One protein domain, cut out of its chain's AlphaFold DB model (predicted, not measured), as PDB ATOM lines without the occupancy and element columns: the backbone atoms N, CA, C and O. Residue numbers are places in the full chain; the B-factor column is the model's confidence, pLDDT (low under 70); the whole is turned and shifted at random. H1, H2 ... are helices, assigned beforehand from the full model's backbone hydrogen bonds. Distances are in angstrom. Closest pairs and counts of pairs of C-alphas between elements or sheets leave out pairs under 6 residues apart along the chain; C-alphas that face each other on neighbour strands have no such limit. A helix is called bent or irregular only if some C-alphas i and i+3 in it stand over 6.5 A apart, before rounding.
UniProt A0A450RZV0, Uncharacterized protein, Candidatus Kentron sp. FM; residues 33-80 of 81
ATOM      1  N   GLN A  33      26.533  34.097  -1.881       90.50
ATOM      2  CA  GLN A  33      26.056  35.131  -2.798       90.50
ATOM      3  C   GLN A  33      25.251  34.565  -3.981       90.50
ATOM      4  O   GLN A  33      24.224  35.129  -4.364       90.50
ATOM      5  N   MET A  34      25.697  33.451  -4.573       91.56
ATOM      6  CA  MET A  34      24.978  32.819  -5.685       91.56
ATOM      7  C   MET A  34      23.607  32.297  -5.248       91.56
ATOM      8  O   MET A  34      22.640  32.459  -5.989       91.56
ATOM      9  N   ARG A  35      23.507  31.699  -4.054       91.69
ATOM     10  CA  ARG A  35      22.227  31.228  -3.502       91.69
ATOM     11  C   ARG A  35      21.243  32.370  -3.304       91.69
ATOM     12  O   ARG A  35      20.119  32.287  -3.781       91.69
ATOM     13  N   GLU A  36      21.687  33.449  -2.668       94.25
ATOM     14  CA  GLU A  36      20.840  34.617  -2.416       94.25
ATOM     15  C   GLU A  36      20.335  35.265  -3.716       94.25
ATOM     16  O   GLU A  36      19.183  35.700  -3.796       94.25
ATOM     17  N   ASP A  37      21.173  35.316  -4.758       96.62
ATOM     18  CA  ASP A  37      20.767  35.806  -6.079       96.62
ATOM     19  C   ASP A  37      19.744  34.873  -6.746       96.62
ATOM     20  O   ASP A  37      18.758  35.348  -7.316       96.62
ATOM     21  N   ILE A  38      19.928  33.554  -6.638       95.69
ATOM     22  CA  ILE A  38      18.965  32.566  -7.145       95.69
ATOM     23  C   ILE A  38      17.618  32.722  -6.435       95.69
ATOM     24  O   ILE A  38      16.600  32.881  -7.112       95.69
ATOM     25  N   ASP A  39      17.603  32.757  -5.104       97.38
ATOM     26  CA  ASP A  39      16.376  32.882  -4.311       97.38
ATOM     27  C   ASP A  39      15.631  34.183  -4.630       97.38
ATOM     28  O   ASP A  39      14.415  34.186  -4.841       97.38
ATOM     29  N   ARG A  40      16.362  35.298  -4.765       97.62
ATOM     30  CA  ARG A  40      15.782  36.581  -5.183       97.62
ATOM     31  C   ARG A  40      15.120  36.474  -6.557       97.62
ATOM     32  O   ARG A  40      14.008  36.968  -6.742       97.62
ATOM     33  N   ARG A  41      15.801  35.874  -7.538       96.56
ATOM     34  CA  ARG A  41      15.273  35.731  -8.905       96.56
ATOM     35  C   ARG A  41      14.058  34.811  -8.946       96.56
ATOM     36  O   ARG A  41      13.113  35.120  -9.669       96.56
ATOM     37  N   LEU A  42      14.063  33.734  -8.159       96.56
ATOM     38  CA  LEU A  42      12.921  32.831  -8.021       96.56
ATOM     39  C   LEU A  42      11.705  33.568  -7.455       96.56
ATOM     40  O   LEU A  42      10.645  33.529  -8.074       96.56
ATOM     41  N   ALA A  43      11.869  34.329  -6.370       96.56
ATOM     42  CA  ALA A  43      10.777  35.105  -5.781       96.56
ATOM     43  C   ALA A  43      10.161  36.112  -6.775       96.56
ATOM     44  O   ALA A  43       8.939  36.241  -6.859       96.56
ATOM     45  N   ILE A  44      10.991  36.795  -7.574       94.19
ATOM     46  CA  ILE A  44      10.514  37.714  -8.622       94.19
ATOM     47  C   ILE A  44       9.738  36.954  -9.703       94.19
ATOM     48  O   ILE A  44       8.663  37.396 -10.108       94.19
ATOM     49  N   ALA A  45      10.268  35.825 -10.177       92.19
ATOM     50  CA  ALA A  45       9.624  35.029 -11.216       92.19
ATOM     51  C   ALA A  45       8.263  34.492 -10.750       92.19
ATOM     52  O   ALA A  45       7.281  34.576 -11.487       92.19
ATOM     53  N   GLU A  46       8.176  34.001  -9.515       93.50
ATOM     54  CA  GLU A  46       6.916  33.547  -8.926       93.50
ATOM     55  C   GLU A  46       5.871  34.661  -8.846       93.50
ATOM     56  O   GLU A  46       4.696  34.426  -9.133       93.50
ATOM     57  N   GLU A  47       6.273  35.871  -8.462       95.25
ATOM     58  CA  GLU A  47       5.369  37.021  -8.400       95.25
ATOM     59  C   GLU A  47       4.907  37.448  -9.802       95.25
ATOM     60  O   GLU A  47       3.731  37.738 -10.017       95.25
ATOM     61  N   GLN A  48       5.795  37.412 -10.800       92.19
ATOM     62  CA  GLN A  48       5.434  37.669 -12.199       92.19
ATOM     63  C   GLN A  48       4.455  36.625 -12.748       92.19
ATOM     64  O   GLN A  48       3.531  36.980 -13.484       92.19
ATOM     65  N   ILE A  49       4.628  35.351 -12.383       90.06
ATOM     66  CA  ILE A  49       3.699  34.274 -12.745       90.06
ATOM     67  C   ILE A  49       2.338  34.512 -12.085       90.06
ATOM     68  O   ILE A  49       1.320  34.486 -12.774       90.06
ATOM     69  N   ARG A  50       2.310  34.811 -10.778       91.44
ATOM     70  CA  ARG A  50       1.074  35.119 -10.036       91.44
ATOM     71  C   ARG A  50       0.312  36.297 -10.635       91.44
ATOM     72  O   ARG A  50      -0.904  36.228 -10.775       91.44
ATOM     73  N   ASN A  51       1.029  37.338 -11.044       94.56
ATOM     74  CA  ASN A  51       0.446  38.535 -11.646       94.56
ATOM     75  C   ASN A  51       0.117  38.380 -13.141       94.56
ATOM     76  O   ASN A  51      -0.261  39.357 -13.785       94.56
ATOM     77  N   GLY A  52       0.281  37.181 -13.719       88.19
ATOM     78  CA  GLY A  52       0.020  36.919 -15.138       88.19
ATOM     79  C   GLY A  52       0.948  37.681 -16.091       88.19
ATOM     80  O   GLY A  52       0.671  37.783 -17.282       88.19
ATOM     81  N   GLN A  53       2.046  38.236 -15.576       87.19
ATOM     82  CA  GLN A  53       3.066  38.940 -16.357       87.19
ATOM     83  C   GLN A  53       4.042  37.968 -17.028       87.19
ATOM     84  O   GLN A  53       4.823  38.369 -17.891       87.19
ATOM     85  N   TYR A  54       4.002  36.695 -16.638       85.25
ATOM     86  CA  TYR A  54       4.785  35.646 -17.261       85.25
ATOM     87  C   TYR A  54       4.093  35.126 -18.522       85.25
ATOM     88  O   TYR A  54       2.925  34.740 -18.498       85.25
ATOM     89  N   ARG A  55       4.833  35.086 -19.631       82.25
ATOM     90  CA  ARG A  55       4.382  34.464 -20.876       82.25
ATOM     91  C   ARG A  55       4.942  33.050 -20.956       82.25
ATOM     92  O   ARG A  55       6.151  32.868 -20.841       82.25
ATOM     93  N   THR A  56       4.076  32.070 -21.192       85.44
ATOM     94  CA  THR A  56       4.488  30.681 -21.415       85.44
ATOM     95  C   THR A  56       5.398  30.593 -22.639       85.44
ATOM     96  O   THR A  56       5.088  31.144 -23.695       85.44
ATOM     97  N   LEU A  57       6.528  29.904 -22.486       87.38
ATOM     98  CA  LEU A  57       7.469  29.606 -23.566       87.38
ATOM     99  C   LEU A  57       7.092  28.278 -24.233       87.38
ATOM    100  O   LEU A  57       7.866  27.325 -24.209       87.38
ATOM    101  N   ASP A  58       5.869  28.194 -24.747       90.19
ATOM    102  CA  ASP A  58       5.399  27.016 -25.475       90.19
ATOM    103  C   ASP A  58       6.002  26.927 -26.889       90.19
ATOM    104  O   ASP A  58       6.676  27.843 -27.376       90.19
ATOM    105  N   ASP A  59       5.775  25.792 -27.552       94.38
ATOM    106  CA  ASP A  59       6.320  25.521 -28.885       94.38
ATOM    107  C   ASP A  59       5.868  26.562 -29.920       94.38
ATOM    108  O   ASP A  59       6.637  26.937 -30.809       94.38
ATOM    109  N   GLU A  60       4.639  27.069 -29.793       93.56
ATOM    110  CA  GLU A  60       4.094  28.101 -30.674       93.56
ATOM    111  C   GLU A  60       4.838  29.429 -30.494       93.56
ATOM    112  O   GLU A  60       5.314  30.014 -31.475       93.56
ATOM    113  N   PHE A  61       5.032  29.873 -29.249       92.81
ATOM    114  CA  PHE A  61       5.818  31.061 -28.937       92.81
ATOM    115  C   PHE A  61       7.255  30.936 -29.441       92.81
ATOM    116  O   PHE A  61       7.775  31.857 -30.081       92.81
ATOM    117  N   MET A  62       7.900  29.801 -29.172       94.38
ATOM    118  CA  MET A  62       9.284  29.558 -29.575       94.38
ATOM    119  C   MET A  62       9.436  29.560 -31.096       94.38
ATOM    120  O   MET A  62      10.405  30.123 -31.626       94.38
ATOM    121  N   LYS A  63       8.457  28.999 -31.812       95.25
ATOM    122  CA  LYS A  63       8.408  29.046 -33.272       95.25
ATOM    123  C   LYS A  63       8.248  30.479 -33.779       95.25
ATOM    124  O   LYS A  63       9.053  30.914 -34.600       95.25
ATOM    125  N   GLU A  64       7.278  31.240 -33.269       95.56
ATOM    126  CA  GLU A  64       7.087  32.638 -33.675       95.56
ATOM    127  C   GLU A  64       8.325  33.500 -33.419       95.56
ATOM    128  O   GLU A  64       8.694  34.343 -34.243       95.56
ATOM    129  N   PHE A  65       8.944  33.330 -32.251       94.75
ATOM    130  CA  PHE A  65      10.152  34.049 -31.884       94.75
ATOM    131  C   PHE A  65      11.275  33.763 -32.886       94.75
ATOM    132  O   PHE A  65      11.909  34.694 -33.389       94.75
ATOM    133  N   SER A  66      11.471  32.486 -33.222       94.94
ATOM    134  CA  SER A  66      12.483  32.042 -34.183       94.94
ATOM    135  C   SER A  66      12.219  32.597 -35.584       94.94
ATOM    136  O   SER A  66      13.130  33.145 -36.209       94.94
ATOM    137  N   ASP A  67      10.966  32.550 -36.043       96.56
ATOM    138  CA  ASP A  67      10.542  33.085 -37.341       96.56
ATOM    139  C   ASP A  67      10.815  34.602 -37.428       96.56
ATOM    140  O   ASP A  67      11.397  35.094 -38.404       96.56
ATOM    141  N   LYS A  68      10.483  35.358 -36.371       95.94
ATOM    142  CA  LYS A  68      10.752  36.807 -36.278       95.94
ATOM    143  C   LYS A  68      12.252  37.111 -36.254       95.94
ATOM    144  O   LYS A  68      12.702  38.042 -36.931       95.94
ATOM    145  N   ALA A  69      13.036  36.339 -35.501       95.62
ATOM    146  CA  ALA A  69      14.486  36.493 -35.432       95.62
ATOM    147  C   ALA A  69      15.147  36.240 -36.796       95.62
ATOM    148  O   ALA A  69      15.991  37.032 -37.227       95.62
ATOM    149  N   TYR A  70      14.713  35.193 -37.503       94.75
ATOM    150  CA  TYR A  70      15.183  34.865 -38.846       94.75
ATOM    151  C   TYR A  70      14.814  35.945 -39.872       94.75
ATOM    152  O   TYR A  70      15.659  36.391 -40.647       94.75
ATOM    153  N   ALA A  71      13.575  36.439 -39.859       95.56
ATOM    154  CA  ALA A  71      13.165  37.522 -40.752       95.56
ATOM    155  C   ALA A  71      13.999  38.797 -40.529       95.56
ATOM    156  O   ALA A  71      14.434  39.446 -41.486       95.56
ATOM    157  N   ARG A  72      14.273  39.141 -39.262       93.88
ATOM    158  CA  ARG A  72      15.127  40.281 -38.907       93.88
ATOM    159  C   ARG A  72      16.559  40.090 -39.402       93.88
ATOM    160  O   ARG A  72      17.120  41.028 -39.968       93.88
ATOM    161  N   SER A  73      17.152  38.914 -39.195       93.38
ATOM    162  CA  SER A  73      18.526  38.644 -39.632       93.38
ATOM    163  C   SER A  73      18.645  38.687 -41.155       93.38
ATOM    164  O   SER A  73      19.548  39.343 -41.673       93.38
ATOM    165  N   LYS A  74      17.681  38.103 -41.874       94.75
ATOM    166  CA  LYS A  74      17.610  38.160 -43.337       94.75
ATOM    167  C   LYS A  74      17.539  39.598 -43.851       94.75
ATOM    168  O   LYS A  74      18.360  39.986 -44.674       94.75
ATOM    169  N   LYS A  75      16.647  40.428 -43.295       93.06
ATOM    170  CA  LYS A  75      16.542  41.850 -43.669       93.06
ATOM    171  C   LYS A  75      17.867  42.598 -43.483       93.06
ATOM    172  O   LYS A  75      18.224  43.422 -44.319       93.06
ATOM    173  N   LEU A  76      18.593  42.328 -42.397       91.88
ATOM    174  CA  LEU A  76      19.894  42.952 -42.125       91.88
ATOM    175  C   LEU A  76      20.985  42.511 -43.109       91.88
ATOM    176  O   LEU A  76      21.863  43.310 -43.423       91.88
ATOM    177  N   LEU A  77      20.946  41.262 -43.574       90.44
ATOM    178  CA  LEU A  77      21.876  40.746 -44.580       90.44
ATOM    179  C   LEU A  77      21.572  41.314 -45.969       90.44
ATOM    180  O   LEU A  77      22.488  41.757 -46.657       90.44
ATOM    181  N   ASP A  78      20.295  41.363 -46.344       87.69
ATOM    182  CA  ASP A  78      19.855  41.878 -47.642       87.69
ATOM    183  C   ASP A  78      20.063  43.400 -47.754       87.69
ATOM    184  O   ASP A  78      20.378  43.893 -48.828       87.69
ATOM    185  N   SER A  79      19.974  44.145 -46.644       77.56
ATOM    186  CA  SER A  79      20.217  45.603 -46.615       77.56
ATOM    187  C   SER A  79      21.704  45.991 -46.666       77.56
ATOM    188  O   SER A  79      22.024  47.178 -46.656       77.56
ATOM    189  N   LYS A  80      22.621  45.013 -46.645       70.56
ATOM    190  CA  LYS A  80      24.078  45.220 -46.743       70.56
ATOM    191  C   LYS A  80      24.643  44.901 -48.135       70.56
ATOM    192  O   LYS A  80      25.857  45.005 -48.311       70.56
TER     193      LYS A  80
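Overview. This is residues 33 to 80 of the 81 residues of an uncharacterized protein of Candidatus Kentron sp. FM (UniProt A0A450RZV0). Two straight helices, H1 and H2, are joined by a stretched-out link and spread away from it as a wide-open V with a broad base. The helices do not pack on each other, no core is formed, and both arms stick out over most of their residues. The printed part has 48 residues with two named helices, H1 then H2, and no named strand; its class is all helix. It is extended, with a radius of gyration of the C-alphas of 16.9 A, and elongated, spanning 45 by 26 by 15 A.

Along the chain. H1 holds residues 33 to 50 and is 26.0 A long from first to last C-alpha. It begins at C-alpha 33, at (26.056, 35.131, -2.798), and ends at C-alpha 50, at (1.074, 35.119, -10.036). H2 holds residues 59 to 78, is the longest helix by residues and measures 28.3 A from first to last C-alpha. It ends at C-alpha 78, at (19.855, 41.878, -47.642).

Arrangement. H1 and H2 are apart, with no C-alpha of the one within 8 A of the other. A short link of 8 residues, 51 to 58, joins them. Residues 33 to 44 of H1 stand free. Residues 66 to 80, of which 66 to 78 belong to H2, also stand free. In H1 and H2 every O i to N i+4 pair is within hydrogen-bond range. Neither helix is bent.

Size, cuts and confidence. The two C-alphas farthest apart are those of Glu 36 and Asp 78, 45.8 A from each other. The C-alphas of Gln 33 and Lys 80, the first and last printed, are 45.1 A apart. The printed part has no cut and no long link. The mean pLDDT of the printed part is 92.1, and no printed residue is under 70.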